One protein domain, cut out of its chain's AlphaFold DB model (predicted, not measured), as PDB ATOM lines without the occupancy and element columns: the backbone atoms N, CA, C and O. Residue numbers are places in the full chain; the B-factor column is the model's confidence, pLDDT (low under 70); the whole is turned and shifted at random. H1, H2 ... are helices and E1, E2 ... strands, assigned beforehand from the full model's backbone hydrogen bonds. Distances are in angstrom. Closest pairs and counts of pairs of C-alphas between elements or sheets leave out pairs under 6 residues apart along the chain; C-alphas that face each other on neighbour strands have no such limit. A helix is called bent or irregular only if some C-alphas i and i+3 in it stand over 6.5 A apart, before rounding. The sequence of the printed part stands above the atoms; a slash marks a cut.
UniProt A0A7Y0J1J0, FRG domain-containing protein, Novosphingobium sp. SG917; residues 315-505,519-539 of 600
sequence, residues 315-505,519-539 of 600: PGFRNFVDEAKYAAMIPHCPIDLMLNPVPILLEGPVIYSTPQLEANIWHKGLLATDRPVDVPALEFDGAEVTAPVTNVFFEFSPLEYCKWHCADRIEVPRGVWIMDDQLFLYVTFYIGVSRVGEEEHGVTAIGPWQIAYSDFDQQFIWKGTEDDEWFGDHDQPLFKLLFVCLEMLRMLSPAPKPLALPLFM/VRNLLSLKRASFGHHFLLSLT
ATOM      1  N   PRO A 315      -9.976-100.255 -29.727       78.19
ATOM      2  CA  PRO A 315     -10.412-101.519 -30.327       78.19
ATOM      3  C   PRO A 315     -10.772-102.595 -29.293       78.19
ATOM      4  O   PRO A 315     -11.616-103.450 -29.554       78.19
ATOM      5  N   GLY A 316     -10.137-102.543 -28.120       75.62
ATOM      6  CA  GLY A 316     -10.413-103.402 -26.975       75.62
ATOM      7  C   GLY A 316     -11.301-102.755 -25.915       75.62
ATOM      8  O   GLY A 316     -11.452-103.356 -24.858       75.62
ATOM      9  N   PHE A 317     -11.891-101.576 -26.160       80.88
ATOM     10  CA  PHE A 317     -12.610-100.777 -25.158       80.88
ATOM     11  C   PHE A 317     -13.608-101.609 -24.351       80.88
ATOM     12  O   PHE A 317     -13.597-101.576 -23.124       80.88
ATOM     13  N   ARG A 318     -14.405-102.430 -25.044       81.75
ATOM     14  CA  ARG A 318     -15.415-103.305 -24.430       81.75
ATOM     15  C   ARG A 318     -14.833-104.288 -23.415       81.75
ATOM     16  O   ARG A 318     -15.501-104.603 -22.443       81.75
ATOM     17  N   ASN A 319     -13.588-104.728 -23.597       81.50
ATOM     18  CA  ASN A 319     -12.922-105.644 -22.666       81.50
ATOM     19  C   ASN A 319     -12.604-104.979 -21.320       81.50
ATOM     20  O   ASN A 319     -12.325-105.674 -20.348       81.50
ATOM     21  N   PHE A 320     -12.628-103.646 -21.265       79.88
ATOM     22  CA  PHE A 320     -12.352-102.869 -20.062       79.88
ATOM     23  C   PHE A 320     -13.620-102.293 -19.412       79.88
ATOM     24  O   PHE A 320     -13.517-101.574 -18.416       79.88
ATOM     25  N   VAL A 321     -14.805-102.563 -19.969       81.12
ATOM     26  CA  VAL A 321     -16.085-102.078 -19.439       81.12
ATOM     27  C   VAL A 321     -16.732-103.163 -18.582       81.12
ATOM     28  O   VAL A 321     -16.993-104.270 -19.044       81.12
ATOM     29  N   ASP A 322     -17.035-102.824 -17.331       84.31
ATOM     30  CA  ASP A 322     -17.883-103.643 -16.464       84.31
ATOM     31  C   ASP A 322     -19.354-103.319 -16.755       84.31
ATOM     32  O   ASP A 322     -19.936-102.411 -16.163       84.31
ATOM     33  N   GLU A 323     -19.959-104.037 -17.702       85.12
ATOM     34  CA  GLU A 323     -21.333-103.766 -18.148       85.12
ATOM     35  C   GLU A 323     -22.340-103.716 -16.990       85.12
ATOM     36  O   GLU A 323     -23.235-102.873 -16.999       85.12
ATOM     37  N   ALA A 324     -22.181-104.565 -15.971       85.06
ATOM     38  CA  ALA A 324     -23.090-104.609 -14.831       85.06
ATOM     39  C   ALA A 324     -22.967-103.349 -13.966       85.06
ATOM     40  O   ALA A 324     -23.979-102.739 -13.615       85.06
ATOM     41  N   LYS A 325     -21.734-102.923 -13.662       83.81
ATOM     42  CA  LYS A 325     -21.479-101.692 -12.902       83.81
ATOM     43  C   LYS A 325     -21.997-100.456 -13.637       83.81
ATOM     44  O   LYS A 325     -22.597 -99.574 -13.029       83.81
ATOM     45  N   TYR A 326     -21.794-100.404 -14.947       83.31
ATOM     46  CA  TYR A 326     -22.217 -99.287 -15.785       83.31
ATOM     47  C   TYR A 326     -23.740 -99.239 -15.968       83.31
ATOM     48  O   TYR A 326     -24.328 -98.167 -15.847       83.31
ATOM     49  N   ALA A 327     -24.393-100.386 -16.181       83.75
ATOM     50  CA  ALA A 327     -25.851-100.472 -16.273       83.75
ATOM     51  C   ALA A 327     -26.543-100.088 -14.956       83.75
ATOM     52  O   ALA A 327     -27.618 -99.495 -14.982       83.75
ATOM     53  N   ALA A 328     -25.927-100.394 -13.809       84.19
ATOM     54  CA  ALA A 328     -26.427 -99.958 -12.507       84.19
ATOM     55  C   ALA A 328     -26.315 -98.436 -12.321       84.19
ATOM     56  O   ALA A 328     -27.210 -97.827 -11.748       84.19
ATOM     57  N   MET A 329     -25.238 -97.823 -12.818       81.12
ATOM     58  CA  MET A 329     -24.979 -96.391 -12.645       81.12
ATOM     59  C   MET A 329     -25.707 -95.506 -13.673       81.12
ATOM     60  O   MET A 329     -25.953 -94.335 -13.399       81.12
ATOM     61  N   ILE A 330     -26.052 -96.048 -14.849       81.19
ATOM     62  CA  ILE A 330     -26.735 -95.331 -15.942       81.19
ATOM     63  C   ILE A 330     -27.948 -96.142 -16.444       81.19
ATOM     64  O   ILE A 330     -27.981 -96.577 -17.600       81.19
ATOM     65  N   PRO A 331     -28.972 -96.375 -15.603       77.81
ATOM     66  CA  PRO A 331     -30.045 -97.332 -15.895       77.81
ATOM     67  C   PRO A 331     -30.920 -96.946 -17.099       77.81
ATOM     68  O   PRO A 331     -31.610 -97.791 -17.671       77.81
ATOM     69  N   HIS A 332     -30.912 -95.672 -17.495       80.75
ATOM     70  CA  HIS A 332     -31.662 -95.136 -18.633       80.75
ATOM     71  C   HIS A 332     -30.906 -95.186 -19.963       80.75
ATOM     72  O   HIS A 332     -31.524 -94.944 -21.002       80.75
ATOM     73  N   CYS A 333     -29.604 -95.493 -19.972       78.38
ATOM     74  CA  CYS A 333     -28.831 -95.559 -21.207       78.38
ATOM     75  C   CYS A 333     -28.771 -96.992 -21.757       78.38
ATOM     76  O   CYS A 333     -28.343 -97.904 -21.049       78.38
ATOM     77  N   PRO A 334     -29.123 -97.222 -23.038       81.06
ATOM     78  CA  PRO A 334     -28.886 -98.510 -23.677       81.06
ATOM     79  C   PRO A 334     -27.397 -98.870 -23.644       81.06
ATOM     80  O   PRO A 334     -26.558 -98.066 -24.057       81.06
ATOM     81  N   ILE A 335     -27.074-100.095 -23.221       78.75
ATOM     82  CA  ILE A 335     -25.686-100.576 -23.135       78.75
ATOM     83  C   ILE A 335     -24.965-100.491 -24.489       78.75
ATOM     84  O   ILE A 335     -23.798-100.118 -24.553       78.75
ATOM     85  N   ASP A 336     -25.685-100.718 -25.592       78.25
ATOM     86  CA  ASP A 336     -25.146-100.579 -26.947       78.25
ATOM     87  C   ASP A 336     -24.700 -99.146 -27.259       78.25
ATOM     88  O   ASP A 336     -23.716 -98.953 -27.966       78.25
ATOM     89  N   LEU A 337     -25.383 -98.125 -26.732       75.56
ATOM     90  CA  LEU A 337     -24.952 -96.742 -26.924       75.56
ATOM     91  C   LEU A 337     -23.658 -96.480 -26.148       75.56
ATOM     92  O   LEU A 337     -22.765 -95.822 -26.671       75.56
ATOM     93  N   MET A 338     -23.537 -97.040 -24.942       78.69
ATOM     94  CA  MET A 338     -22.371 -96.885 -24.067       78.69
ATOM     95  C   MET A 338     -21.125 -97.573 -24.630       78.69
ATOM     96  O   MET A 338     -20.041 -96.996 -24.622       78.69
ATOM     97  N   LEU A 339     -21.288 -98.786 -25.167       81.88
ATOM     98  CA  LEU A 339     -20.205 -99.636 -25.676       81.88
ATOM     99  C   LEU A 339     -19.673 -99.234 -27.060       81.88
ATOM    100  O   LEU A 339     -18.786 -99.910 -27.589       81.88
ATOM    101  N   ASN A 340     -20.208 -98.165 -27.652       84.31
ATOM    102  CA  ASN A 340     -19.777 -97.638 -28.945       84.31
ATOM    103  C   ASN A 340     -19.432 -96.138 -28.850       84.31
ATOM    104  O   ASN A 340     -20.076 -95.327 -29.520       84.31
ATOM    105  N   PRO A 341     -18.449 -95.743 -28.013       88.94
ATOM    106  CA  PRO A 341     -18.019 -94.354 -27.957       88.94
ATOM    107  C   PRO A 341     -17.357 -93.939 -29.269       88.94
ATOM    108  O   PRO A 341     -16.750 -94.752 -29.964       88.94
ATOM    109  N   VAL A 342     -17.416 -92.649 -29.584       87.50
ATOM    110  CA  VAL A 342     -16.635 -92.057 -30.669       87.50
ATOM    111  C   VAL A 342     -15.187 -91.901 -30.199       87.50
ATOM    112  O   VAL A 342     -14.931 -91.124 -29.275       87.50
ATOM    113  N   PRO A 343     -14.211 -92.624 -30.774       85.56
ATOM    114  CA  PRO A 343     -12.840 -92.505 -30.322       85.56
ATOM    115  C   PRO A 343     -12.192 -91.258 -30.911       85.56
ATOM    116  O   PRO A 343     -12.321 -90.969 -32.103       85.56
ATOM    117  N   ILE A 344     -11.453 -90.556 -30.064       86.50
ATOM    118  CA  ILE A 344     -10.672 -89.377 -30.402       86.50
ATOM    119  C   ILE A 344      -9.221 -89.697 -30.056       86.50
ATOM    120  O   ILE A 344      -8.841 -89.735 -28.887       86.50
ATOM    121  N   LEU A 345      -8.416 -89.960 -31.081       84.00
ATOM    122  CA  LEU A 345      -7.005 -90.305 -30.930       84.00
ATOM    123  C   LEU A 345      -6.149 -89.037 -30.957       84.00
ATOM    124  O   LEU A 345      -6.291 -88.204 -31.859       84.00
ATOM    125  N   LEU A 346      -5.257 -88.908 -29.976       82.62
ATOM    126  CA  LEU A 346      -4.352 -87.774 -29.825       82.62
ATOM    127  C   LEU A 346      -2.938 -88.181 -30.232       82.62
ATOM    128  O   LEU A 346      -2.360 -89.102 -29.665       82.62
ATOM    129  N   GLU A 347      -2.370 -87.496 -31.226       75.69
ATOM    130  CA  GLU A 347      -1.068 -87.889 -31.790       75.69
ATOM    131  C   GLU A 347       0.128 -87.346 -31.009       75.69
ATOM    132  O   GLU A 347       1.176 -87.985 -30.944       75.69
ATOM    133  N   GLY A 348      -0.019 -86.167 -30.407       78.50
ATOM    134  CA  GLY A 348       1.033 -85.489 -29.651       78.50
ATOM    135  C   GLY A 348       0.645 -85.243 -28.194       78.50
ATOM    136  O   GLY A 348      -0.502 -85.495 -27.816       78.50
ATOM    137  N   PRO A 349       1.586 -84.736 -27.381       79.25
ATOM    138  CA  PRO A 349       1.320 -84.415 -25.987       79.25
ATOM    139  C   PRO A 349       0.434 -83.169 -25.847       79.25
ATOM    140  O   PRO A 349       0.773 -82.083 -26.327       79.25
ATOM    141  N   VAL A 350      -0.690 -83.315 -25.150       79.62
ATOM    142  CA  VAL A 350      -1.650 -82.250 -24.838       79.62
ATOM    143  C   VAL A 350      -1.784 -82.014 -23.336       79.62
ATOM    144  O   VAL A 350      -1.924 -80.865 -22.920       79.62
ATOM    145  N   ILE A 351      -1.683 -83.056 -22.502       78.19
ATOM    146  CA  ILE A 351      -1.823 -82.927 -21.043       78.19
ATOM    147  C   ILE A 351      -0.694 -82.059 -20.498       78.19
ATOM    148  O   ILE A 351      -0.925 -81.198 -19.645       78.19
ATOM    149  N   TYR A 352       0.525 -82.261 -21.000       72.62
ATOM    150  CA  TYR A 352       1.665 -81.442 -20.604       72.62
ATOM    151  C   TYR A 352       1.474 -79.962 -20.967       72.62
ATOM    152  O   TYR A 352       1.713 -79.078 -20.147       72.62
ATOM    153  N   SER A 353       0.980 -79.710 -22.177       69.81
ATOM    154  CA  SER A 353       0.783 -78.376 -22.755       69.81
ATOM    155  C   SER A 353      -0.359 -77.583 -22.104       69.81
ATOM    156  O   SER A 353      -0.606 -76.437 -22.477       69.81
ATOM    157  N   THR A 354      -1.066 -78.178 -21.138       72.62
ATOM    158  CA  THR A 354      -2.172 -77.548 -20.413       72.62
ATOM    159  C   THR A 354      -1.816 -77.291 -18.945       72.62
ATOM    160  O   THR A 354      -1.054 -78.057 -18.333       72.62
ATOM    161  N   PRO A 355      -2.375 -76.229 -18.337       70.69
ATOM    162  CA  PRO A 355      -2.056 -75.886 -16.960       70.69
ATOM    163  C   PRO A 355      -2.391 -76.972 -15.944       70.69
ATOM    164  O   PRO A 355      -3.267 -77.810 -16.149       70.69
ATOM    165  N   GLN A 356      -1.701 -76.939 -14.806       75.38
ATOM    166  CA  GLN A 356      -2.019 -77.830 -13.692       75.38
ATOM    167  C   GLN A 356      -3.409 -77.527 -13.126       75.38
ATOM    168  O   GLN A 356      -3.905 -76.405 -13.235       75.38
ATOM    169  N   LEU A 357      -4.032 -78.531 -12.507       74.94
ATOM    170  CA  LEU A 357      -5.363 -78.404 -11.908       74.94
ATOM    171  C   LEU A 357      -5.414 -77.274 -10.861       74.94
ATOM    172  O   LEU A 357      -6.344 -76.473 -10.847       74.94
ATOM    173  N   GLU A 358      -4.357 -77.164 -10.053       70.00
ATOM    174  CA  GLU A 358      -4.203 -76.202  -8.950       70.00
ATOM    175  C   GLU A 358      -3.987 -74.749  -9.398       70.00
ATOM    176  O   GLU A 358      -3.970 -73.836  -8.574       70.00
ATOM    177  N   ALA A 359      -3.814 -74.499 -10.698       59.06
ATOM    178  CA  ALA A 359      -3.459 -73.176 -11.200       59.06
ATOM    179  C   ALA A 359      -4.589 -72.130 -11.051       59.06
ATOM    180  O   ALA A 359      -4.372 -70.972 -11.388       59.06
ATOM    181  N   ASN A 360      -5.785 -72.498 -10.559       68.12
ATOM    182  CA  ASN A 360      -6.966 -71.629 -10.386       68.12
ATOM    183  C   ASN A 360      -7.372 -70.813 -11.630       68.12
ATOM    184  O   ASN A 360      -8.142 -69.861 -11.533       68.12
ATOM    185  N   ILE A 361      -6.878 -71.196 -12.806       75.94
ATOM    186  CA  ILE A 361      -7.184 -70.548 -14.084       75.94
ATOM    187  C   ILE A 361      -8.225 -71.317 -14.895       75.94
ATOM    188  O   ILE A 361      -8.764 -70.792 -15.857       75.94
ATOM    189  N   TRP A 362      -8.568 -72.543 -14.510       82.44
ATOM    190  CA  TRP A 362      -9.636 -73.281 -15.174       82.44
ATOM    191  C   TRP A 362     -10.999 -72.679 -14.835       82.44
ATOM    192  O   TRP A 362     -11.436 -72.696 -13.685       82.44
ATOM    193  N   HIS A 363     -11.715 -72.202 -15.848       88.50
ATOM    194  CA  HIS A 363     -13.101 -71.787 -15.716       88.50
ATOM    195  C   HIS A 363     -14.011 -73.021 -15.747       88.50
ATOM    196  O   HIS A 363     -14.618 -73.364 -16.763       88.50
ATOM    197  N   LYS A 364     -14.131 -73.687 -14.597       90.38
ATOM    198  CA  LYS A 364     -14.852 -74.962 -14.436       90.38
ATOM    199  C   LYS A 364     -16.301 -74.914 -14.935       90.38
ATOM    200  O   LYS A 364     -16.712 -75.811 -15.663       90.38
ATOM    201  N   GLY A 365     -17.031 -73.829 -14.667       90.06
ATOM    202  CA  GLY A 365     -18.403 -73.665 -15.172       90.06
ATOM    203  C   GLY A 365     -18.503 -73.652 -16.699       90.06
ATOM    204  O   GLY A 365     -19.422 -74.231 -17.262       90.06
ATOM    205  N   LEU A 366     -17.510 -73.090 -17.394       90.06
ATOM    206  CA  LEU A 366     -17.460 -73.122 -18.851       90.06
ATOM    207  C   LEU A 366     -17.217 -74.564 -19.328       90.06
ATOM    208  O   LEU A 366     -17.970 -75.067 -20.167       90.06
ATOM    209  N   LEU A 367     -16.230 -75.272 -18.768       90.12
ATOM    210  CA  LEU A 367     -16.010 -76.702 -19.058       90.12
ATOM    211  C   LEU A 367     -17.290 -77.541 -18.850       90.12
ATOM    212  O   LEU A 367     -17.553 -78.490 -19.591       90.12
ATOM    213  N   ALA A 368     -18.109 -77.155 -17.869       90.50
ATOM    214  CA  ALA A 368     -19.335 -77.837 -17.491       90.50
ATOM    215  C   ALA A 368     -20.568 -77.546 -18.366       90.50
ATOM    216  O   ALA A 368     -21.500 -78.347 -18.326       90.50
ATOM    217  N   THR A 369     -20.627 -76.460 -19.139       86.38
ATOM    218  CA  THR A 369     -21.892 -76.069 -19.802       86.38
ATOM    219  C   THR A 369     -21.822 -75.935 -21.317       86.38
ATOM    220  O   THR A 369     -22.850 -75.971 -21.980       86.38
ATOM    221  N   ASP A 370     -20.640 -75.764 -21.901       85.12
ATOM    222  CA  ASP A 370     -20.495 -75.377 -23.316       85.12
ATOM    223  C   ASP A 370     -19.983 -76.530 -24.197       85.12
ATOM    224  O   ASP A 370     -19.121 -76.364 -25.071       85.12
ATOM    225  N   ARG A 371     -20.466 -77.739 -23.927       86.56
ATOM    226  CA  ARG A 371     -20.073 -78.927 -24.681       86.56
ATOM    227  C   ARG A 371     -20.965 -79.072 -25.916       86.56
ATOM    228  O   ARG A 371     -22.186 -78.976 -25.793       86.56
ATOM    229  N   PRO A 372     -20.390 -79.253 -27.115       86.81
ATOM    230  CA  PRO A 372     -21.192 -79.574 -28.285       86.81
ATOM    231  C   PRO A 372     -21.810 -80.972 -28.145       86.81
ATOM    232  O   PRO A 372     -21.223 -81.847 -27.519       86.81
ATOM    233  N   VAL A 373     -22.981 -81.179 -28.748       89.56
ATOM    234  CA  VAL A 373     -23.580 -82.518 -28.924       89.56
ATOM    235  C   VAL A 373     -22.970 -83.205 -30.144       89.56
ATOM    236  O   VAL A 373     -22.641 -84.385 -30.097       89.56
ATOM    237  N   ASP A 374     -22.760 -82.425 -31.204       89.62
ATOM    238  CA  ASP A 374     -22.207 -82.852 -32.479       89.62
ATOM    239  C   ASP A 374     -21.161 -81.843 -32.961       89.62
ATOM    240  O   ASP A 374     -21.269 -80.638 -32.694       89.62
ATOM    241  N   VAL A 375     -20.159 -82.318 -33.699       84.81
ATOM    242  CA  VAL A 375     -19.092 -81.477 -34.259       84.81
ATOM    243  C   VAL A 375     -18.849 -81.793 -35.735       84.81
ATOM    244  O   VAL A 375     -19.011 -82.947 -36.151       84.81
ATOM    245  N   PRO A 376     -18.459 -80.794 -36.547       81.62
ATOM    246  CA  PRO A 376     -17.982 -81.056 -37.894       81.62
ATOM    247  C   PRO A 376     -16.668 -81.845 -37.836       81.62
ATOM    248  O   PRO A 376     -15.772 -81.554 -37.043       81.62
ATOM    249  N   ALA A 377     -16.554 -82.840 -38.702       79.88
ATOM    250  CA  ALA A 377     -15.373 -83.658 -38.899       79.88
ATOM    251  C   ALA A 377     -15.098 -83.798 -40.397       79.88
ATOM    252  O   ALA A 377     -15.979 -83.592 -41.224       79.88
ATOM    253  N   LEU A 378     -13.869 -84.146 -40.753       73.00
ATOM    254  CA  LEU A 378     -13.450 -84.346 -42.133       73.00
ATOM    255  C   LEU A 378     -13.144 -85.819 -42.365       73.00
ATOM    256  O   LEU A 378     -12.337 -86.410 -41.659       73.00
ATOM    257  N   GLU A 379     -13.745 -86.420 -43.371       68.81
ATOM    258  CA  GLU A 379     -13.299 -87.697 -43.912       68.81
ATOM    259  C   GLU A 379     -11.908 -87.543 -44.548       68.81
ATOM    260  O   GLU A 379     -11.426 -86.439 -44.830       68.81
ATOM    261  N   PHE A 380     -11.230 -88.665 -44.788       62.56
ATOM    262  CA  PHE A 380      -9.894 -88.650 -45.388       62.56
ATOM    263  C   PHE A 380      -9.849 -88.073 -46.807       62.56
ATOM    264  O   PHE A 380      -8.822 -87.526 -47.209       62.56
ATOM    265  N   ASP A 381     -10.945 -88.176 -47.553       66.81
ATOM    266  CA  ASP A 381     -11.111 -87.562 -48.872       66.81
ATOM    267  C   ASP A 381     -11.418 -86.052 -48.798       66.81
ATOM    268  O   ASP A 381     -11.544 -85.390 -49.830       66.81
ATOM    269  N   GLY A 382     -11.491 -85.498 -47.584       68.69
ATOM    270  CA  GLY A 382     -11.802 -84.102 -47.313       68.69
ATOM    271  C   GLY A 382     -13.298 -83.798 -47.239       68.69
ATOM    272  O   GLY A 382     -13.644 -82.627 -47.089       68.69
ATOM    273  N   ALA A 383     -14.184 -84.796 -47.338       73.69
ATOM    274  CA  ALA A 383     -15.618 -84.581 -47.183       73.69
ATOM    275  C   ALA A 383     -15.971 -84.210 -45.736       73.69
ATOM    276  O   ALA A 383     -15.500 -84.831 -44.788       73.69
ATOM    277  N   GLU A 384     -16.829 -83.210 -45.551       80.81
ATOM    278  CA  GLU A 384     -17.338 -82.857 -44.226       80.81
ATOM    279  C   GLU A 384     -18.429 -83.838 -43.780       80.81
ATOM    280  O   GLU A 384     -19.390 -84.109 -44.503       80.81
ATOM    281  N   VAL A 385     -18.293 -84.348 -42.561       81.50
ATOM    282  CA  VAL A 385     -19.260 -85.201 -41.867       81.50
ATOM    283  C   VAL A 385     -19.538 -84.647 -40.475       81.50
ATOM    284  O   VAL A 385     -18.847 -83.760 -39.984       81.50
ATOM    285  N   THR A 386     -20.581 -85.147 -39.824       86.12
ATOM    286  CA  THR A 386     -20.926 -84.773 -38.449       86.12
ATOM    287  C   THR A 386     -20.651 -85.948 -37.522       86.12
ATOM    288  O   THR A 386     -21.066 -87.070 -37.814       86.12
ATOM    289  N   ALA A 387     -19.939 -85.694 -36.426       83.06
ATOM    290  CA  ALA A 387     -19.607 -86.691 -35.417       83.06
ATOM    291  C   ALA A 387     -20.332 -86.376 -34.098       83.06
ATOM    292  O   ALA A 387     -20.174 -85.256 -33.599       83.06
ATOM    293  N   PRO A 388     -21.084 -87.329 -33.517       89.19
ATOM    294  CA  PRO A 388     -21.656 -87.155 -32.190       89.19
ATOM    295  C   PRO A 388     -20.547 -87.220 -31.141       89.19
ATOM    296  O   PRO A 388     -19.672 -88.080 -31.200       89.19
ATOM    297  N   VAL A 389     -20.574 -86.314 -30.171       89.38
ATOM    298  CA  VAL A 389     -19.542 -86.205 -29.127       89.38
ATOM    299  C   VAL A 389     -20.118 -86.233 -27.709       89.38
ATOM    300  O   VAL A 389     -19.451 -85.850 -26.752       89.38
ATOM    301  N   THR A 390     -21.341 -86.747 -27.558       91.00
ATOM    302  CA  THR A 390     -21.961 -87.045 -26.255       91.00
ATOM    303  C   THR A 390     -21.478 -88.354 -25.635       91.00
ATOM    304  O   THR A 390     -21.640 -88.549 -24.439       91.00
ATOM    305  N   ASN A 391     -20.876 -89.257 -26.412       92.06
ATOM    306  CA  ASN A 391     -20.198 -90.448 -25.904       92.06
ATOM    307  C   ASN A 391     -18.864 -90.604 -26.634       92.06
ATOM    308  O   ASN A 391     -18.844 -90.959 -27.813       92.06
ATOM    309  N   VAL A 392     -17.757 -90.319 -25.954       92.25
ATOM    310  CA  VAL A 392     -16.420 -90.251 -26.552       92.25
ATOM    311  C   VAL A 392     -15.395 -91.039 -25.750       92.25
ATOM    312  O   VAL A 392     -15.478 -91.159 -24.529       92.25
ATOM    313  N   PHE A 393     -14.388 -91.555 -26.447       92.25
ATOM    314  CA  PHE A 393     -13.210 -92.163 -25.843       92.25
ATOM    315  C   PHE A 393     -11.970 -91.420 -26.328       92.25
ATOM    316  O   PHE A 393     -11.535 -91.599 -27.463       92.25
ATOM    317  N   PHE A 394     -11.403 -90.568 -25.481       91.88
ATOM    318  CA  PHE A 394     -10.111 -89.956 -25.754       91.88
ATOM    319  C   PHE A 394      -9.011 -90.978 -25.503       91.88
ATOM    320  O   PHE A 394      -8.923 -91.509 -24.399       91.88
ATOM    321  N   GLU A 395      -8.157 -91.220 -26.491       89.38
ATOM    322  CA  GLU A 395      -6.926 -91.984 -26.307       89.38
ATOM    323  C   GLU A 395      -5.724 -91.050 -26.432       89.38
ATOM    324  O   GLU A 395      -5.547 -90.373 -27.449       89.38
ATOM    325  N   PHE A 396      -4.916 -90.990 -25.376       87.56
ATOM    326  CA  PHE A 396      -3.770 -90.095 -25.286       87.56
ATOM    327  C   PHE A 396      -2.547 -90.655 -26.013       87.56
ATOM    328  O   PHE A 396      -2.324 -91.868 -26.059       87.56
ATOM    329  N   SER A 397      -1.715 -89.747 -26.528       84.31
ATOM    330  CA  SER A 397      -0.432 -90.109 -27.125       84.31
ATOM    331  C   SER A 397       0.502 -90.712 -26.068       84.31
ATOM    332  O   SER A 397       0.608 -90.169 -24.966       84.31
ATOM    333  N   PRO A 398       1.290 -91.753 -26.386       82.75
ATOM    334  CA  PRO A 398       2.387 -92.187 -25.516       82.75
ATOM    335  C   PRO A 398       3.435 -91.083 -25.265       82.75
ATOM    336  O   PRO A 398       4.205 -91.151 -24.310       82.75
ATOM    337  N   LEU A 399       3.446 -90.035 -26.095       84.50
ATOM    338  CA  LEU A 399       4.305 -88.858 -25.941       84.50
ATOM    339  C   LEU A 399       3.912 -87.942 -24.766       84.50
ATOM    340  O   LEU A 399       4.645 -87.001 -24.462       84.50
ATOM    341  N   GLU A 400       2.807 -88.225 -24.067       85.00
ATOM    342  CA  GLU A 400       2.442 -87.581 -22.792       85.00
ATOM    343  C   GLU A 400       3.401 -87.914 -21.641       85.00
ATOM    344  O   GLU A 400       3.264 -87.382 -20.541       85.00
ATOM    345  N   TYR A 401       4.383 -88.779 -21.885       86.25
ATOM    346  CA  TYR A 401       5.467 -89.103 -20.970       86.25
ATOM    347  C   TYR A 401       6.816 -88.967 -21.688       86.25
ATOM    348  O   TYR A 401       6.942 -89.332 -22.858       86.25
ATOM    349  N   CYS A 402       7.836 -88.444 -21.002       85.56
ATOM    350  CA  CYS A 402       9.163 -88.187 -21.584       85.56
ATOM    351  C   CYS A 402      10.289 -89.059 -21.006       85.56
ATOM    352  O   CYS A 402      11.385 -89.094 -21.563       85.56
ATOM    353  N   LYS A 403      10.041 -89.816 -19.930       84.31
ATOM    354  CA  LYS A 403      11.074 -90.614 -19.243       84.31
ATOM    355  C   LYS A 403      11.094 -92.083 -19.680       84.31
ATOM    356  O   LYS A 403      11.303 -92.979 -18.869       84.31
ATOM    357  N   TRP A 404      10.853 -92.338 -20.965       83.75
ATOM    358  CA  TRP A 404      10.829 -93.699 -21.517       83.75
ATOM    359  C   TRP A 404      12.190 -94.407 -21.442       83.75
ATOM    360  O   TRP A 404      12.233 -95.618 -21.270       83.75
ATOM    361  N   HIS A 405      13.285 -93.649 -21.492       79.38
ATOM    362  CA  HIS A 405      14.665 -94.146 -21.444       79.38
ATOM    363  C   HIS A 405      15.094 -94.775 -20.102       79.38
ATOM    364  O   HIS A 405      16.078 -95.507 -20.066       79.38
ATOM    365  N   CYS A 406      14.410 -94.493 -18.984       74.19
ATOM    366  CA  CYS A 406      14.930 -94.809 -17.642       74.19
ATOM    367  C   CYS A 406      13.941 -95.488 -16.687       74.19
ATOM    368  O   CYS A 406      14.185 -95.514 -15.480       74.19
ATOM    369  N   ALA A 407      12.816 -96.011 -17.176       62.56
ATOM    370  CA  ALA A 407      11.743 -96.452 -16.294       62.56
ATOM    371  C   ALA A 407      11.491 -97.964 -16.339       62.56
ATOM    372  O   ALA A 407      10.952 -98.490 -17.305       62.56
ATOM    373  N   ASP A 408      11.777 -98.641 -15.225       68.00
ATOM    374  CA  ASP A 408      11.480-100.069 -15.027       68.00
ATOM    375  C   ASP A 408       9.968-100.358 -15.045       68.00
ATOM    376  O   ASP A 408       9.513-101.422 -15.467       68.00
ATOM    377  N   ARG A 409       9.171 -99.387 -14.584       76.69
ATOM    378  CA  ARG A 409       7.707 -99.390 -14.616       76.69
ATOM    379  C   ARG A 409       7.208 -97.967 -14.819       76.69
ATOM    380  O   ARG A 409       7.581 -97.069 -14.069       76.69
ATOM    381  N   ILE A 410       6.323 -97.786 -15.789       76.81
ATOM    382  CA  ILE A 410       5.723 -96.503 -16.132       76.81
ATOM    383  C   ILE A 410       4.216 -96.607 -15.964       76.81
ATOM    384  O   ILE A 410       3.597 -97.537 -16.481       76.81
ATOM    385  N   GLU A 411       3.636 -95.627 -15.279       82.38
ATOM    386  CA  GLU A 411       2.196 -95.396 -15.273       82.38
ATOM    387  C   GLU A 411       1.901 -94.175 -16.141       82.38
ATOM    388  O   GLU A 411       2.314 -93.062 -15.819       82.38
ATOM    389  N   VAL A 412       1.229 -94.391 -17.271       85.12
ATOM    390  CA  VAL A 412       0.878 -93.325 -18.216       85.12
ATOM    391  C   VAL A 412      -0.637 -93.196 -18.347       85.12
ATOM    392  O   VAL A 412      -1.333 -94.213 -18.446       85.12
ATOM    393  N   PRO A 413      -1.181 -91.971 -18.415       88.19
ATOM    394  CA  PRO A 413      -2.538 -91.763 -18.897       88.19
ATOM    395  C   PRO A 413      -2.668 -92.336 -20.309       88.19
ATOM    396  O   PRO A 413      -1.911 -91.968 -21.204       88.19
ATOM    397  N   ARG A 414      -3.609 -93.259 -20.513       89.38
ATOM    398  CA  ARG A 414      -3.852 -93.881 -21.822       89.38
ATOM    399  C   ARG A 414      -5.159 -93.444 -22.441       89.38
ATOM    400  O   ARG A 414      -5.213 -93.287 -23.651       89.38
ATOM    401  N   GLY A 415      -6.188 -93.204 -21.639       92.56
ATOM    402  CA  GLY A 415      -7.429 -92.675 -22.176       92.56
ATOM    403  C   GLY A 415      -8.426 -92.225 -21.128       92.56
ATOM    404  O   GLY A 415      -8.274 -92.504 -19.938       92.56
ATOM    405  N   VAL A 416      -9.448 -91.519 -21.594       95.19
ATOM    406  CA  VAL A 416     -10.601 -91.085 -20.808       95.19
ATOM    407  C   VAL A 416     -11.849 -91.383 -21.626       95.19
ATOM    408  O   VAL A 416     -12.020 -90.870 -22.732       95.19
ATOM    409  N   TRP A 417     -12.735 -92.200 -21.074       94.88
ATOM    410  CA  TRP A 417     -14.094 -92.335 -21.579       94.88
ATOM    411  C   TRP A 417     -14.976 -91.280 -20.924       94.88
ATOM    412  O   TRP A 417     -14.917 -91.122 -19.705       94.88
ATOM    413  N   ILE A 418     -15.763 -90.562 -21.726       94.12
ATOM    414  CA  ILE A 418     -16.697 -89.534 -21.265       94.12
ATOM    415  C   ILE A 418     -18.033 -89.757 -21.954       94.12
ATOM    416  O   ILE A 418     -18.116 -89.732 -23.183       94.12
ATOM    417  N   MET A 419     -19.083 -89.899 -21.157       92.88
ATOM    418  CA  MET A 419     -20.458 -89.885 -21.626       92.88
ATOM    419  C   MET A 419     -21.225 -88.746 -20.954       92.88
ATOM    420  O   MET A 419     -21.209 -88.626 -19.735       92.88
ATOM    421  N   ASP A 420     -21.900 -87.924 -21.747       91.19
ATOM    422  CA  ASP A 420     -22.743 -86.814 -21.308       91.19
ATOM    423  C   ASP A 420     -24.218 -87.183 -21.505       91.19
ATOM    424  O   ASP A 420     -24.673 -87.368 -22.637       91.19
ATOM    425  N   ASP A 421     -24.966 -87.299 -20.405       86.25
ATOM    426  CA  ASP A 421     -26.413 -87.546 -20.431       86.25
ATOM    427  C   ASP A 421     -27.259 -86.273 -20.242       86.25
ATOM    428  O   ASP A 421     -28.466 -86.368 -20.020       86.25
ATOM    429  N   GLN A 422     -26.639 -85.095 -20.382       83.31
ATOM    430  CA  GLN A 422     -27.158 -83.739 -20.139       83.31
ATOM    431  C   GLN A 422     -27.230 -83.319 -18.670       83.31
ATOM    432  O   GLN A 422     -27.161 -82.122 -18.388       83.31
ATOM    433  N   LEU A 423     -27.378 -84.262 -17.737       85.25
ATOM    434  CA  LEU A 423     -27.419 -83.973 -16.301       85.25
ATOM    435  C   LEU A 423     -26.066 -84.241 -15.644       85.25
ATOM    436  O   LEU A 423     -25.614 -83.467 -14.799       85.25
ATOM    437  N   PHE A 424     -25.422 -85.326 -16.056       91.31
ATOM    438  CA  PHE A 424     -24.189 -85.843 -15.507       91.31
ATOM    439  C   PHE A 424     -23.201 -86.184 -16.618       91.31
ATOM    440  O   PHE A 424     -23.555 -86.565 -17.736       91.31
ATOM    441  N   LEU A 425     -21.928 -86.093 -16.256       93.62
ATOM    442  CA  LEU A 425     -20.845 -86.723 -16.984       93.62
ATOM    443  C   LEU A 425     -20.529 -88.055 -16.314       93.62
ATOM    444  O   LEU A 425     -20.314 -88.107 -15.105       93.62
ATOM    445  N   TYR A 426     -20.438 -89.115 -17.100       93.12
ATOM    446  CA  TYR A 426     -19.909 -90.393 -16.653       93.12
ATOM    447  C   TYR A 426     -18.513 -90.568 -17.207       93.12
ATOM    448  O   TYR A 426     -18.305 -90.466 -18.417       93.12
ATOM    449  N   VAL A 427     -17.554 -90.779 -16.311       94.06
ATOM    450  CA  VAL A 427     -16.138 -90.725 -16.666       94.06
ATOM    451  C   VAL A 427     -15.399 -91.945 -16.151       94.06
ATOM    452  O   VAL A 427     -15.521 -92.305 -14.981       94.06
ATOM    453  N   THR A 428     -14.588 -92.543 -17.021       93.81
ATOM    454  CA  THR A 428     -13.645 -93.607 -16.657       93.81
ATOM    455  C   THR A 428     -12.266 -93.257 -17.180       93.81
ATOM    456  O   THR A 428     -12.095 -92.981 -18.367       93.81
ATOM    457  N   PHE A 429     -11.274 -93.296 -16.297       94.19
ATOM    458  CA  PHE A 429      -9.876 -93.067 -16.638       94.19
ATOM    459  C   PHE A 429      -9.176 -94.400 -16.876       94.19
ATOM    460  O   PHE A 429      -9.369 -95.352 -16.125       94.19
ATOM    461  N   TYR A 430      -8.329 -94.457 -17.896       92.75
ATOM    462  CA  TYR A 430      -7.549 -95.637 -18.246       92.75
ATOM    463  C   TYR A 430      -6.073 -95.309 -18.080       92.75
ATOM    464  O   TYR A 430      -5.524 -94.488 -18.820       92.75
ATOM    465  N   ILE A 431      -5.436 -95.947 -17.101       90.50
ATOM    466  CA  ILE A 431      -4.011 -95.791 -16.809       90.50
ATOM    467  C   ILE A 431      -3.286 -97.040 -17.291       90.50
ATOM    468  O   ILE A 431      -3.579 -98.155 -16.859       90.50
ATOM    469  N   GLY A 432      -2.357 -96.853 -18.221       84.62
ATOM    470  CA  GLY A 432      -1.492 -97.917 -18.703       84.62
ATOM    471  C   GLY A 432      -0.340 -98.124 -17.739       84.62
ATOM    472  O   GLY A 432       0.287 -97.155 -17.319       84.62
ATOM    473  N   VAL A 433      -0.049 -99.380 -17.429       78.88
ATOM    474  CA  VAL A 433       1.154 -99.797 -16.721       78.88
ATOM    475  C   VAL A 433       2.018-100.558 -17.714       78.88
ATOM    476  O   VAL A 433       1.672-101.663 -18.135       78.88
ATOM    477  N   SER A 434       3.137 -99.956 -18.100       69.44
ATOM    478  CA  SER A 434       4.121-100.581 -18.981       69.44
ATOM    479  C   SER A 434       5.392-100.861 -18.194       69.44
ATOM    480  O   SER A 434       5.858-100.009 -17.440       69.44
ATOM    481  N   ARG A 435       5.957-102.054 -18.365       64.62
ATOM    482  CA  ARG A 435       7.301-102.392 -17.893       64.62
ATOM    483  C   ARG A 435       8.207-102.577 -19.097       64.62
ATOM    484  O   ARG A 435       7.788-103.156 -20.098       64.62
ATOM    485  N   VAL A 436       9.423-102.051 -19.015       56.12
ATOM    486  CA  VAL A 436      10.417-102.215 -20.081       56.12
ATOM    487  C   VAL A 436      10.812-103.694 -20.148       56.12
ATOM    488  O   VAL A 436      11.201-104.275 -19.138       56.12
ATOM    489  N   GLY A 437      10.671-104.310 -21.325       54.22
ATOM    490  CA  GLY A 437      11.021-105.716 -21.567       54.22
ATOM    491  C   GLY A 437       9.942-106.762 -21.242       54.22
ATOM    492  O   GLY A 437      10.209-107.950 -21.405       54.22
ATOM    493  N   GLU A 438       8.736-106.366 -20.814       58.66
ATOM    494  CA  GLU A 438       7.588-107.279 -20.674       58.66
ATOM    495  C   GLU A 438       6.563-107.038 -21.801       58.66
ATOM    496  O   GLU A 438       6.187-105.899 -22.079       58.66
ATOM    497  N   GLU A 439       6.080-108.116 -22.437       54.25
ATOM    498  CA  GLU A 439       5.018-108.053 -23.462       54.25
ATOM    499  C   GLU A 439       3.638-107.717 -22.863       54.25
ATOM    500  O   GLU A 439       2.751-107.225 -23.564       54.25
ATOM    501  N   GLU A 440       3.436-107.956 -21.562       55.66
ATOM    502  CA  GLU A 440       2.171-107.656 -20.893       55.66
ATOM    503  C   GLU A 440       2.082-106.173 -20.518       55.66
ATOM    504  O   GLU A 440       2.682-105.678 -19.564       55.66
ATOM    505  N   HIS A 441       1.274-105.444 -21.283       66.31
ATOM    506  CA  HIS A 441       0.844-104.096 -20.940       66.31
ATOM    507  C   HIS A 441      -0.459-104.166 -20.144       66.31
ATOM    508  O   HIS A 441      -1.508-104.543 -20.668       66.31
ATOM    509  N   GLY A 442      -0.393-103.794 -18.866       76.88
ATOM    510  CA  GLY A 442      -1.572-103.699 -18.013       76.88
ATOM    511  C   GLY A 442      -2.326-102.398 -18.271       76.88
ATOM    512  O   GLY A 442      -1.720-101.352 -18.489       76.88
ATOM    513  N   VAL A 443      -3.654-102.435 -18.200       85.88
ATOM    514  CA  VAL A 443      -4.490-101.229 -18.177       85.88
ATOM    515  C   VAL A 443      -5.371-101.300 -16.947       85.88
ATOM    516  O   VAL A 443      -6.097-102.269 -16.749       85.88
ATOM    517  N   THR A 444      -5.302-100.265 -16.118       88.88
ATOM    518  CA  THR A 444      -6.179-100.102 -14.962       88.88
ATOM    519  C   THR A 444      -7.270 -99.104 -15.318       88.88
ATOM    520  O   THR A 444      -6.974 -97.957 -15.656       88.88
ATOM    521  N   ALA A 445      -8.526 -99.542 -15.244       89.81
ATOM    522  CA  ALA A 445      -9.685 -98.668 -15.359       89.81
ATOM    523  C   ALA A 445     -10.051 -98.114 -13.973       89.81
ATOM    524  O   ALA A 445     -10.232 -98.870 -13.019       89.81
ATOM    525  N   ILE A 446     -10.162 -96.793 -13.867       91.12
ATOM    526  CA  ILE A 446     -10.520 -96.072 -12.647       91.12
ATOM    527  C   ILE A 446     -11.854 -95.375 -12.908       91.12
ATOM    528  O   ILE A 446     -11.933 -94.451 -13.718       91.12
ATOM    529  N   GLY A 447     -12.902 -95.859 -12.241       88.75
ATOM    530  CA  GLY A 447     -14.283 -95.447 -12.474       88.75
ATOM    531  C   GLY A 447     -15.226 -96.649 -12.649       88.75
ATOM    532  O   GLY A 447     -14.932 -97.743 -12.147       88.75
ATOM    533  N   PRO A 448     -16.374 -96.469 -13.317       90.12
ATOM    534  CA  PRO A 448     -16.879 -95.187 -13.793       90.12
ATOM    535  C   PRO A 448     -17.282 -94.289 -12.616       90.12
ATOM    536  O   PRO A 448     -17.616 -94.787 -11.540       90.12
ATOM    537  N   TRP A 449     -17.197 -92.978 -12.806       92.81
ATOM    538  CA  TRP A 449     -17.649 -91.971 -11.847       92.81
ATOM    539  C   TRP A 449     -18.790 -91.169 -12.436       92.81
ATOM    540  O   TRP A 449     -18.752 -90.824 -13.615       92.81
ATOM    541  N   GLN A 450     -19.766 -90.838 -11.598       93.69
ATOM    542  CA  GLN A 450     -20.786 -89.853 -11.917       93.69
ATOM    543  C   GLN A 450     -20.281 -88.478 -11.478       93.69
ATOM    544  O   GLN A 450     -19.908 -88.295 -10.320       93.69
ATOM    545  N   ILE A 451     -20.251 -87.523 -12.403       95.25
ATOM    546  CA  ILE A 451     -19.693 -86.185 -12.210       95.25
ATOM    547  C   ILE A 451     -20.753 -85.140 -12.561       95.25
ATOM    548  O   ILE A 451     -21.402 -85.219 -13.603       95.25
ATOM    549  N   ALA A 452     -20.903 -84.134 -11.706       94.62
ATOM    550  CA  ALA A 452     -21.751 -82.968 -11.926       94.62
ATOM    551  C   ALA A 452     -20.961 -81.681 -11.672       94.62
ATOM    552  O   ALA A 452     -19.913 -81.693 -11.026       94.62
ATOM    553  N   TYR A 453     -21.474 -80.555 -12.158       94.50
ATOM    554  CA  TYR A 453     -20.982 -79.240 -11.767       94.50
ATOM    555  C   TYR A 453     -21.899 -78.642 -10.703       94.50
ATOM    556  O   TYR A 453     -23.110 -78.554 -10.905       94.50
ATOM    557  N   SER A 454     -21.327 -78.242  -9.568       93.81
ATOM    558  CA  SER A 454     -22.049 -77.507  -8.532       93.81
ATOM    559  C   SER A 454     -21.923 -76.012  -8.810       93.81
ATOM    560  O   SER A 454     -20.865 -75.426  -8.585       93.81
ATOM    561  N   ASP A 455     -23.007 -75.374  -9.257       88.81
ATOM    562  CA  ASP A 455     -23.065 -73.910  -9.392       88.81
ATOM    563  C   ASP A 455     -22.883 -73.201  -8.041       88.81
ATOM    564  O   ASP A 455     -22.395 -72.073  -7.981       88.81
ATOM    565  N   PHE A 456     -23.278 -73.848  -6.943       90.56
ATOM    566  CA  PHE A 456     -23.137 -73.288  -5.602       90.56
ATOM    567  C   PHE A 456     -21.669 -73.254  -5.164       90.56
ATOM    568  O   PHE A 456     -21.187 -72.219  -4.708       90.56
ATOM    569  N   ASP A 457     -20.951 -74.359  -5.370       87.88
ATOM    570  CA  ASP A 457     -19.554 -74.503  -4.951       87.88
ATOM    571  C   ASP A 457     -18.548 -74.090  -6.039       87.88
ATOM    572  O   ASP A 457     -17.345 -74.042  -5.787       87.88
ATOM    573  N   GLN A 458     -19.027 -73.799  -7.254       89.44
ATOM    574  CA  GLN A 458     -18.228 -73.444  -8.435       89.44
ATOM    575  C   GLN A 458     -17.127 -74.474  -8.756       89.44
ATOM    576  O   GLN A 458     -16.019 -74.134  -9.182       89.44
ATOM    577  N   GLN A 459     -17.428 -75.756  -8.554       91.44
ATOM    578  CA  GLN A 459     -16.500 -76.867  -8.771       91.44
ATOM    579  C   GLN A 459     -17.209 -78.078  -9.363       91.44
ATOM    580  O   GLN A 459     -18.433 -78.215  -9.264       91.44
ATOM    581  N   PHE A 460     -16.430 -78.977  -9.959       93.69
ATOM    582  CA  PHE A 460     -16.951 -80.301 -10.254       93.69
ATOM    583  C   PHE A 460     -17.030 -81.116  -8.964       93.69
ATOM    584  O   PHE A 460     -16.142 -81.048  -8.112       93.69
ATOM    585  N   ILE A 461     -18.107 -81.881  -8.844       94.69
ATOM    586  CA  ILE A 461     -18.334 -82.848  -7.779       94.69
ATOM    587  C   ILE A 461     -18.503 -84.233  -8.393       94.69
ATOM    588  O   ILE A 461     -19.011 -84.360  -9.510       94.69
ATOM    589  N   TRP A 462     -18.079 -85.271  -7.684       94.62
ATOM    590  CA  TRP A 462     -18.132 -86.640  -8.184       94.62
ATOM    591  C   TRP A 462     -18.503 -87.654  -7.111       94.62
ATOM    592  O   TRP A 462     -18.313 -87.409  -5.922       94.62
ATOM    593  N   LYS A 463     -19.011 -88.809  -7.544       92.94
ATOM    594  CA  LYS A 463     -19.215 -89.990  -6.702       92.94
ATOM    595  C   LYS A 463     -19.007 -91.281  -7.498       92.94
ATOM    596  O   LYS A 463     -19.141 -91.290  -8.726       92.94
ATOM    597  N   GLY A 464     -18.624 -92.358  -6.814       87.31
ATOM    598  CA  GLY A 464     -18.288 -93.642  -7.444       87.31
ATOM    599  C   GLY A 464     -19.474 -94.589  -7.626       87.31
ATOM    600  O   GLY A 464     -19.484 -95.396  -8.556       87.31
ATOM    601  N   THR A 465     -20.463 -94.496  -6.744       83.06
ATOM    602  CA  THR A 465     -21.690 -95.297  -6.743       83.06
ATOM    603  C   THR A 465     -22.880 -94.434  -6.320       83.06
ATOM    604  O   THR A 465     -22.712 -93.284  -5.908       83.06
ATOM    605  N   GLU A 466     -24.106 -94.953  -6.441       79.62
ATOM    606  CA  GLU A 466     -25.293 -94.195  -6.031       79.62
ATOM    607  C   GLU A 466     -25.294 -93.851  -4.535       79.62
ATOM    608  O   GLU A 466     -25.716 -92.740  -4.197       79.62
ATOM    609  N   ASP A 467     -24.777 -94.759  -3.700       84.38
ATOM    610  CA  ASP A 467     -24.761 -94.678  -2.234       84.38
ATOM    611  C   ASP A 467     -23.601 -93.839  -1.663       84.38
ATOM    612  O   ASP A 467     -23.591 -93.536  -0.469       84.38
ATOM    613  N   ASP A 468     -22.623 -93.466  -2.494       87.50
ATOM    614  CA  ASP A 468     -21.474 -92.668  -2.064       87.50
ATOM    615  C   ASP A 468     -21.845 -91.192  -1.838       87.50
ATOM    616  O   ASP A 468     -22.717 -90.622  -2.505       87.50
ATOM    617  N   GLU A 469     -21.122 -90.543  -0.922       91.56
ATOM    618  CA  GLU A 469     -21.152 -89.086  -0.774       91.56
ATOM    619  C   GLU A 469     -20.523 -88.392  -1.996       91.56
ATOM    620  O   GLU A 469     -19.712 -88.968  -2.722       91.56
ATOM    621  N   TRP A 470     -20.908 -87.135  -2.231       92.88
ATOM    622  CA  TRP A 470     -20.295 -86.308  -3.268       92.88
ATOM    623  C   TRP A 470     -18.974 -85.718  -2.769       92.88
ATOM    624  O   TRP A 470     -18.939 -85.058  -1.731       92.88
ATOM    625  N   PHE A 471     -17.911 -85.899  -3.549       91.88
ATOM    626  CA  PHE A 471     -16.570 -85.371  -3.297       91.88
ATOM    627  C   PHE A 471     -16.235 -84.239  -4.270       91.88
ATOM    628  O   PHE A 471     -16.797 -84.174  -5.364       91.88
ATOM    629  N   GLY A 472     -15.317 -83.348  -3.890       87.56
ATOM    630  CA  GLY A 472     -14.867 -82.255  -4.752       87.56
ATOM    631  C   GLY A 472     -13.800 -82.700  -5.755       87.56
ATOM    632  O   GLY A 472     -13.114 -83.706  -5.572       87.56
ATOM    633  N   ASP A 473     -13.622 -81.933  -6.829       80.00
ATOM    634  CA  ASP A 473     -12.594 -82.202  -7.845       80.00
ATOM    635  C   ASP A 473     -11.146 -82.046  -7.348       80.00
ATOM    636  O   ASP A 473     -10.235 -82.674  -7.885       80.00
ATOM    637  N   HIS A 474     -10.927 -81.254  -6.299       78.81
ATOM    638  CA  HIS A 474      -9.624 -81.080  -5.654       78.81
ATOM    639  C   HIS A 474      -9.109 -82.357  -4.973       78.81
ATOM    640  O   HIS A 474      -7.903 -82.491  -4.774       78.81
ATOM    641  N   ASP A 475      -9.993 -83.310  -4.676       74.00
ATOM    642  CA  ASP A 475      -9.646 -84.577  -4.030       74.00
ATOM    643  C   ASP A 475      -9.079 -85.617  -5.011       74.00
ATOM    644  O   ASP A 475      -8.709 -86.721  -4.605       74.00
ATOM    645  N   GLN A 476      -9.018 -85.301  -6.313       81.44
ATOM    646  CA  GLN A 476      -8.695 -86.283  -7.342       81.44
ATOM    647  C   GLN A 476      -7.773 -85.727  -8.450       81.44
ATOM    648  O   GLN A 476      -8.244 -85.067  -9.381       81.44
ATOM    649  N   PRO A 477      -6.462 -86.053  -8.450       79.88
ATOM    650  CA  PRO A 477      -5.500 -85.534  -9.436       79.88
ATOM    651  C   PRO A 477      -5.819 -85.898 -10.897       79.88
ATOM    652  O   PRO A 477      -5.376 -85.207 -11.818       79.88
ATOM    653  N   LEU A 478      -6.627 -86.939 -11.139       88.38
ATOM    654  CA  LEU A 478      -7.058 -87.332 -12.488       88.38
ATOM    655  C   LEU A 478      -7.997 -86.314 -13.160       88.38
ATOM    656  O   LEU A 478      -8.137 -86.343 -14.383       88.38
ATOM    657  N   PHE A 479      -8.577 -85.364 -12.416       90.06
ATOM    658  CA  PHE A 479      -9.446 -84.325 -12.984       90.06
ATOM    659  C   PHE A 479      -8.741 -83.428 -14.001       90.06
ATOM    660  O   PHE A 479      -9.403 -82.894 -14.891       90.06
ATOM    661  N   LYS A 480      -7.405 -83.327 -13.954       89.25
ATOM    662  CA  LYS A 480      -6.651 -82.662 -15.023       89.25
ATOM    663  C   LYS A 480      -6.956 -83.289 -16.388       89.25
ATOM    664  O   LYS A 480      -7.202 -82.563 -17.344       89.25
ATOM    665  N   LEU A 481      -6.977 -84.621 -16.476       91.69
ATOM    666  CA  LEU A 481      -7.247 -85.336 -17.727       91.69
ATOM    667  C   LEU A 481      -8.652 -85.018 -18.245       91.69
ATOM    668  O   LEU A 481      -8.824 -84.732 -19.427       91.69
ATOM    669  N   LEU A 482      -9.638 -84.993 -17.342       93.94
ATOM    670  CA  LEU A 482     -11.007 -84.617 -17.679       93.94
ATOM    671  C   LEU A 482     -11.078 -83.179 -18.204       93.94
ATOM    672  O   LEU A 482     -11.676 -82.950 -19.247       93.94
ATOM    673  N   PHE A 483     -10.451 -82.215 -17.527       91.69
ATOM    674  CA  PHE A 483     -10.509 -80.805 -17.930       91.69
ATOM    675  C   PHE A 483      -9.890 -80.579 -19.308       91.69
ATOM    676  O   PHE A 483     -10.456 -79.843 -20.114       91.69
ATOM    677  N   VAL A 484      -8.784 -81.266 -19.602       88.31
ATOM    678  CA  VAL A 484      -8.164 -81.266 -20.932       88.31
ATOM    679  C   VAL A 484      -9.136 -81.805 -21.978       88.31
ATOM    680  O   VAL A 484      -9.397 -81.120 -22.964       88.31
ATOM    681  N   CYS A 485      -9.738 -82.974 -21.748       92.06
ATOM    682  CA  CYS A 485     -10.721 -83.545 -22.672       92.06
ATOM    683  C   CYS A 485     -11.932 -82.619 -22.882       92.06
ATOM    684  O   CYS A 485     -12.356 -82.419 -24.019       92.06
ATOM    685  N   LEU A 486     -12.471 -82.020 -21.815       91.94
ATOM    686  CA  LEU A 486     -13.609 -81.101 -21.898       91.94
ATOM    687  C   LEU A 486     -13.270 -79.826 -22.675       91.94
ATOM    688  O   LEU A 486     -14.078 -79.379 -23.487       91.94
ATOM    689  N   GLU A 487     -12.081 -79.255 -22.473       88.44
ATOM    690  CA  GLU A 487     -11.645 -78.093 -23.251       88.44
ATOM    691  C   GLU A 487     -11.455 -78.454 -24.726       88.44
ATOM    692  O   GLU A 487     -11.905 -77.726 -25.607       88.44
ATOM    693  N   MET A 488     -10.890 -79.624 -25.023       85.81
ATOM    694  CA  MET A 488     -10.755 -80.094 -26.402       85.81
ATOM    695  C   MET A 488     -12.122 -80.283 -27.068       85.81
ATOM    696  O   MET A 488     -12.314 -79.815 -28.189       85.81
ATOM    697  N   LEU A 489     -13.103 -80.872 -26.372       87.38
ATOM    698  CA  LEU A 489     -14.483 -80.962 -26.863       87.38
ATOM    699  C   LEU A 489     -15.092 -79.580 -27.123       87.38
ATOM    700  O   LEU A 489     -15.733 -79.376 -28.154       87.38
ATOM    701  N   ARG A 490     -14.875 -78.608 -26.228       87.50
ATOM    702  CA  ARG A 490     -15.330 -77.224 -26.434       87.50
ATOM    703  C   ARG A 490     -14.730 -76.621 -27.701       87.50
ATOM    704  O   ARG A 490     -15.466 -75.995 -28.465       87.50
ATOM    705  N   MET A 491     -13.431 -76.831 -27.921       82.31
ATOM    706  CA  MET A 491     -12.669 -76.300 -29.057       82.31
ATOM    707  C   MET A 491     -13.028 -76.944 -30.401       82.31
ATOM    708  O   MET A 491     -12.798 -76.328 -31.437       82.31
ATOM    709  N   LEU A 492     -13.613 -78.146 -30.407       80.12
ATOM    710  CA  LEU A 492     -14.140 -78.774 -31.627       80.12
ATOM    711  C   LEU A 492     -15.392 -78.070 -32.170       80.12
ATOM    712  O   LEU A 492     -15.765 -78.259 -33.327       80.12
ATOM    713  N   SER A 493     -16.067 -77.266 -31.347       79.25
ATOM    714  CA  SER A 493     -17.217 -76.494 -31.798       79.25
ATOM    715  C   SER A 493     -16.766 -75.293 -32.640       79.25
ATOM    716  O   SER A 493     -15.957 -74.496 -32.168       79.25
ATOM    717  N   PRO A 494     -17.341 -75.073 -33.837       71.19
ATOM    718  CA  PRO A 494     -17.017 -73.909 -34.662       71.19
ATOM    719  C   PRO A 494     -17.602 -72.598 -34.108       71.19
ATOM    720  O   PRO A 494     -17.322 -71.516 -34.627       71.19
ATOM    721  N   ALA A 495     -18.457 -72.671 -33.081       75.38
ATOM    722  CA  ALA A 495     -19.090 -71.499 -32.499       75.38
ATOM    723  C   ALA A 495     -18.057 -70.628 -31.754       75.38
ATOM    724  O   ALA A 495     -17.238 -71.158 -30.999       75.38
ATOM    725  N   PRO A 496     -18.095 -69.290 -31.896       72.12
ATOM    726  CA  PRO A 496     -17.272 -68.403 -31.084       72.12
ATOM    727  C   PRO A 496     -17.627 -68.555 -29.601       72.12
ATOM    728  O   PRO A 496     -18.759 -68.283 -29.203       72.12
ATOM    729  N   LYS A 497     -16.653 -68.956 -28.786       74.12
ATOM    730  CA  LYS A 497     -16.826 -69.196 -27.348       74.12
ATOM    731  C   LYS A 497     -15.796 -68.411 -26.529       74.12
ATOM    732  O   LYS A 497     -14.713 -68.117 -27.051       74.12
ATOM    733  N   PRO A 498     -16.111 -68.046 -25.271       76.44
ATOM    734  CA  PRO A 498     -15.088 -67.631 -24.322       76.44
ATOM    735  C   PRO A 498     -14.133 -68.802 -24.055       76.44
ATOM    736  O   PRO A 498     -14.520 -69.970 -24.137       76.44
ATOM    737  N   LEU A 499     -12.877 -68.492 -23.747       68.25
ATOM    738  CA  LEU A 499     -11.897 -69.513 -23.390       68.25
ATOM    739  C   LEU A 499     -12.191 -70.007 -21.972       68.25
ATOM    740  O   LEU A 499     -12.365 -69.187 -21.069       68.25
ATOM    741  N   ALA A 500     -12.227 -71.327 -21.762       67.81
ATOM    742  CA  ALA A 500     -12.328 -71.873 -20.405       67.81
ATOM    743  C   ALA A 500     -10.981 -71.848 -19.669       67.81
ATOM    744  O   ALA A 500     -10.911 -72.156 -18.483       67.81
ATOM    745  N   LEU A 501      -9.920 -71.450 -20.367       67.19
ATOM    746  CA  LEU A 501      -8.614 -71.148 -19.823       67.19
ATOM    747  C   LEU A 501      -8.265 -69.699 -20.210       67.19
ATOM    748  O   LEU A 501      -8.182 -69.412 -21.406       67.19
ATOM    749  N   PRO A 502      -8.033 -68.763 -19.273       48.81
ATOM    750  CA  PRO A 502      -7.368 -67.522 -19.603       48.81
ATOM    751  C   PRO A 502      -5.947 -67.899 -20.023       48.81
ATOM    752  O   PRO A 502      -5.067 -68.149 -19.202       48.81
ATOM    753  N   LEU A 503      -5.733 -67.987 -21.333       43.84
ATOM    754  CA  LEU A 503      -4.404 -67.868 -21.916       43.84
ATOM    755  C   LEU A 503      -3.796 -66.608 -21.322       43.84
ATOM    756  O   LEU A 503      -4.517 -65.617 -21.250       43.84
ATOM    757  N   PHE A 504      -2.546 -66.668 -20.851       33.47
ATOM    758  CA  PHE A 504      -1.819 -65.541 -20.261       33.47
ATOM    759  C   PHE A 504      -2.163 -64.219 -20.970       33.47
ATOM    760  O   PHE A 504      -1.562 -63.860 -21.977       33.47
ATOM    761  N   MET A 505      -3.153 -63.499 -20.442       30.77
ATOM    762  CA  MET A 505      -3.459 -62.128 -20.805       30.77
ATOM    763  C   MET A 505      -2.813 -61.294 -19.716       30.77
ATOM    764  O   MET A 505      -3.481 -60.856 -18.782       30.77
ATOM    765  N   VAL A 519      -6.172 -70.739 -31.163       39.12
ATOM    766  CA  VAL A 519      -6.755 -71.918 -31.816       39.12
ATOM    767  C   VAL A 519      -8.246 -71.670 -32.006       39.12
ATOM    768  O   VAL A 519      -9.078 -72.164 -31.256       39.12
ATOM    769  N   ARG A 520      -8.605 -70.872 -33.015       33.88
ATOM    770  CA  ARG A 520      -9.959 -70.963 -33.595       33.88
ATOM    771  C   ARG A 520     -10.012 -71.892 -34.810       33.88
ATOM    772  O   ARG A 520     -11.090 -72.350 -35.142       33.88
ATOM    773  N   ASN A 521      -8.860 -72.224 -35.413       32.53
ATOM    774  CA  ASN A 521      -8.784 -72.956 -36.689       32.53
ATOM    775  C   ASN A 521      -7.711 -74.076 -36.740       32.53
ATOM    776  O   ASN A 521      -7.404 -74.570 -37.823       32.53
ATOM    777  N   LEU A 522      -7.094 -74.457 -35.610       46.34
ATOM    778  CA  LEU A 522      -5.952 -75.394 -35.598       46.34
ATOM    779  C   LEU A 522      -6.305 -76.832 -35.198       46.34
ATOM    780  O   LEU A 522      -5.403 -77.652 -35.154       46.34
ATOM    781  N   LEU A 523      -7.557 -77.172 -34.895       47.94
ATOM    782  CA  LEU A 523      -7.946 -78.558 -34.627       47.94
ATOM    783  C   LEU A 523      -8.962 -78.990 -35.675       47.94
ATOM    784  O   LEU A 523     -10.023 -78.383 -35.787       47.94
ATOM    785  N   SER A 524      -8.652 -80.048 -36.422       51.88
ATOM    786  CA  SER A 524      -9.672 -80.765 -37.185       51.88
ATOM    787  C   SER A 524      -9.819 -82.166 -36.645       51.88
ATOM    788  O   SER A 524      -8.823 -82.882 -36.490       51.88
ATOM    789  N   LEU A 525     -11.066 -82.571 -36.464       54.28
ATOM    790  CA  LEU A 525     -11.413 -83.958 -36.257       54.28
ATOM    791  C   LEU A 525     -11.444 -84.646 -37.626       54.28
ATOM    792  O   LEU A 525     -12.241 -84.267 -38.479       54.28
ATOM    793  N   LYS A 526     -10.557 -85.613 -37.865       53.28
ATOM    794  CA  LYS A 526     -10.506 -86.365 -39.126       53.28
ATOM    795  C   LYS A 526     -10.964 -87.794 -38.920       53.28
ATOM    796  O   LYS A 526     -10.409 -88.474 -38.068       53.28
ATOM    797  N   ARG A 527     -11.930 -88.285 -39.685       51.19
ATOM    798  CA  ARG A 527     -12.356 -89.680 -39.585       51.19
ATOM    799  C   ARG A 527     -11.327 -90.605 -40.235       51.19
ATOM    800  O   ARG A 527     -10.865 -90.357 -41.345       51.19
ATOM    801  N   ALA A 528     -10.962 -91.669 -39.526       49.72
ATOM    802  CA  ALA A 528     -10.047 -92.684 -40.010       49.72
ATOM    803  C   ALA A 528     -10.749 -93.646 -40.987       49.72
ATOM    804  O   ALA A 528     -11.898 -94.027 -40.783       49.72
ATOM    805  N   SER A 529     -10.029 -94.123 -42.003       42.28
ATOM    806  CA  SER A 529     -10.518 -94.965 -43.099       42.28
ATOM    807  C   SER A 529     -10.879 -96.385 -42.674       42.28
ATOM    808  O   SER A 529     -11.510 -97.104 -43.441       42.28
ATOM    809  N   PHE A 530     -10.502 -96.806 -41.464       40.66
ATOM    810  CA  PHE A 530     -10.909 -98.088 -40.905       40.66
ATOM    811  C   PHE A 530     -11.856 -97.866 -39.718       40.66
ATOM    812  O   PHE A 530     -11.408 -97.650 -38.597       40.66
ATOM    813  N   GLY A 531     -13.172 -97.915 -39.947       45.91
ATOM    814  CA  GLY A 531     -14.200 -97.861 -38.894       45.91
ATOM    815  C   GLY A 531     -14.751 -96.463 -38.565       45.91
ATOM    816  O   GLY A 531     -14.846 -95.582 -39.416       45.91
ATOM    817  N   HIS A 532     -15.188 -96.272 -37.319       51.41
ATOM    818  CA  HIS A 532     -15.739 -95.008 -36.804       51.41
ATOM    819  C   HIS A 532     -14.699 -94.194 -36.023       51.41
ATOM    820  O   HIS A 532     -15.069 -93.474 -35.102       51.41
ATOM    821  N   HIS A 533     -13.403 -94.334 -36.332       52.81
ATOM    822  CA  HIS A 533     -12.383 -93.642 -35.548       52.81
ATOM    823  C   HIS A 533     -12.215 -92.196 -35.966       52.81
ATOM    824  O   HIS A 533     -12.311 -91.907 -37.153       52.81
ATOM    825  N   PHE A 534     -11.893 -91.313 -35.025       53.41
ATOM    826  CA  PHE A 534     -11.522 -89.948 -35.342       53.41
ATOM    827  C   PHE A 534     -10.147 -89.604 -34.774       53.41
ATOM    828  O   PHE A 534      -9.781 -89.956 -33.655       53.41
ATOM    829  N   LEU A 535      -9.371 -88.913 -35.589       51.25
ATOM    830  CA  LEU A 535      -8.049 -88.417 -35.294       51.25
ATOM    831  C   LEU A 535      -8.145 -86.921 -35.046       51.25
ATOM    832  O   LEU A 535      -8.586 -86.174 -35.924       51.25
ATOM    833  N   LEU A 536      -7.695 -86.471 -33.882       53.62
ATOM    834  CA  LEU A 536      -7.535 -85.050 -33.653       53.62
ATOM    835  C   LEU A 536      -6.143 -84.633 -34.117       53.62
ATOM    836  O   LEU A 536      -5.143 -84.879 -33.446       53.62
ATOM    837  N   SER A 537      -6.084 -83.995 -35.281       48.19
ATOM    838  CA  SER A 537      -4.834 -83.448 -35.802       48.19
ATOM    839  C   SER A 537      -4.786 -81.943 -35.596       48.19
ATOM    840  O   SER A 537      -5.779 -81.255 -35.857       48.19
ATOM    841  N   LEU A 538      -3.608 -81.427 -35.244       44.47
ATOM    842  CA  LEU A 538      -3.323 -80.006 -35.399       44.47
ATOM    843  C   LEU A 538      -3.372 -79.659 -36.898       44.47
ATOM    844  O   LEU A 538      -2.512 -80.088 -37.668       44.47
ATOM    845  N   THR A 539      -4.388 -78.925 -37.344       35.06
ATOM    846  CA  THR A 539      -4.480 -78.409 -38.709       35.06
ATOM    847  C   THR A 539      -3.724 -77.114 -38.860       35.06
ATOM    848  O   THR A 539      -4.161 -76.081 -38.382       35.06
TER     849      THR A 539
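What this domain is: This is residues 315 to 505 and 519 to 539 of the 600 residues of the protein "FRG domain-containing protein" of Novosphingobium sp. SG917 (UniProt A0A7Y0J1J0). A strongly twisted sheet of eight strands curls like part of a barrel round helix H5, and the short helix H4 packs on H5 and on E7 and E8. The small hairpin E2 and E3 covers part of the sheet near E9 and E1, partly face to face with it, while the short helices H1, H2 and H3 only graze the sheet. The printed part has 212 residues, with five named helices and ten named strands in the order H1 H2 H3 E1 H4 E2 E3 E4 E5 E6 E7 E8 H5 E9 E10. The large sheet is mixed, in the order E8 E7 E6 E5 E4 E1 E10 E9; the sheet E2 E3 is antiparallel. The class is mixed, helices and strands, and the whole is compact, with a radius of gyration of the C-alphas of 17.2 A and a rounded outline of 49 by 41 by 40 A.

How they stand to each other: The first three helices are H1, residues 315 to 320, H2, residues 323 to 329, and H3, residues 335 to 338. Each only grazes the large sheet: H1 with residues 315 to 320, H2 with 325 to 329, H3 with 337 to 338. H2 and H3 are close but not clearly touching, their closest C-alphas being those of Ala 327 and Ile 335, 6.9 A apart. E1, residues 342 to 346, is the parallel neighbour of E4, residues 391 to 395, with N 344 and O 393 within hydrogen-bond range at 2.8 A. E1 is also parallel to E10, residues 534 to 538, with N 345 and O 534 at 2.9 A. H4, residues 364 to 369, is on the sheet at a height of 8.4 A, only just over E7, residues 442 to 454, and E8, residues 459 to 463, with 3 of its C-alphas on each. On the local plane it runs across the strands, at 84 degrees to E7. E2, residues 374 to 378, and E3, residues 384 to 388, form a hairpin, with N 377 and O 385 at 2.8 A. Their sheet and the large one make a sandwich, two sheets face to face, with strands at 65 degrees and 9.2 A between the centres of the facing parts. E4, E5, residues 409 to 420, E6, residues 425 to 435, E7 and E8 form a meander, each strand the antiparallel neighbour of the one before. Its N and O pairs include N 394 and O 416, 2.8 A, N 428 and O 417, 3.1 A, N 444 and O 431, 2.8 A, and N 461 and O 452, 2.8 A. The sheet curls round H5, residues 479 to 491; the closest C-alphas of H5 and E5 are those of Leu 482 and Val 416, 7.2 A apart. H4 and H5 touch at Leu 367 and Leu 486, whose C-alphas are 5.8 A apart, at a steep tilt of 48 degrees, the same way. H4 and H5, on one face of the sheet, make two layers with it. E9, residues 523 to 527, is an edge strand and forms a hairpin with E10, N 526 and O 535 being 2.8 A apart. The closest C-alphas of E9 and E2 are those of Lys 526 and Leu 378, 4.7 A apart. Every O i to N i+4 pair is within hydrogen-bond range in H2, H4 and H5; H1 has 0 of 2 but 2 of 3 O i to N i+3 pairs, and H3 is too short for an i+4 pair.

Where its parts are: H1 begins at C-alpha 315, (-10.412, -101.519, -30.327), and is irregular, with C-alphas 315 and 318 7.9 A apart. E5 spans 33.6 A, E6 32.2 A and E7 34.6 A. H5 spans 18.3 A from C-alpha 479 at (-9.446, -84.325, -12.984). E10 ends at C-alpha 538, (-3.323, -80.006, -35.399).

The domain as a whole: The two C-alphas farthest apart, those of Gly 437 and Phe 456, are 49.7 A apart. Residues 506 to 518 are not printed, and C-alphas 505 and 519 are 15.1 A apart across the cut. The links E1 to H4, E4 to E5 and E8 to H5 are long. The mean pLDDT of the printed part is 78.5, with 45 residues under 70, among them 434 to 441, 499 to 505 and 519 to 539.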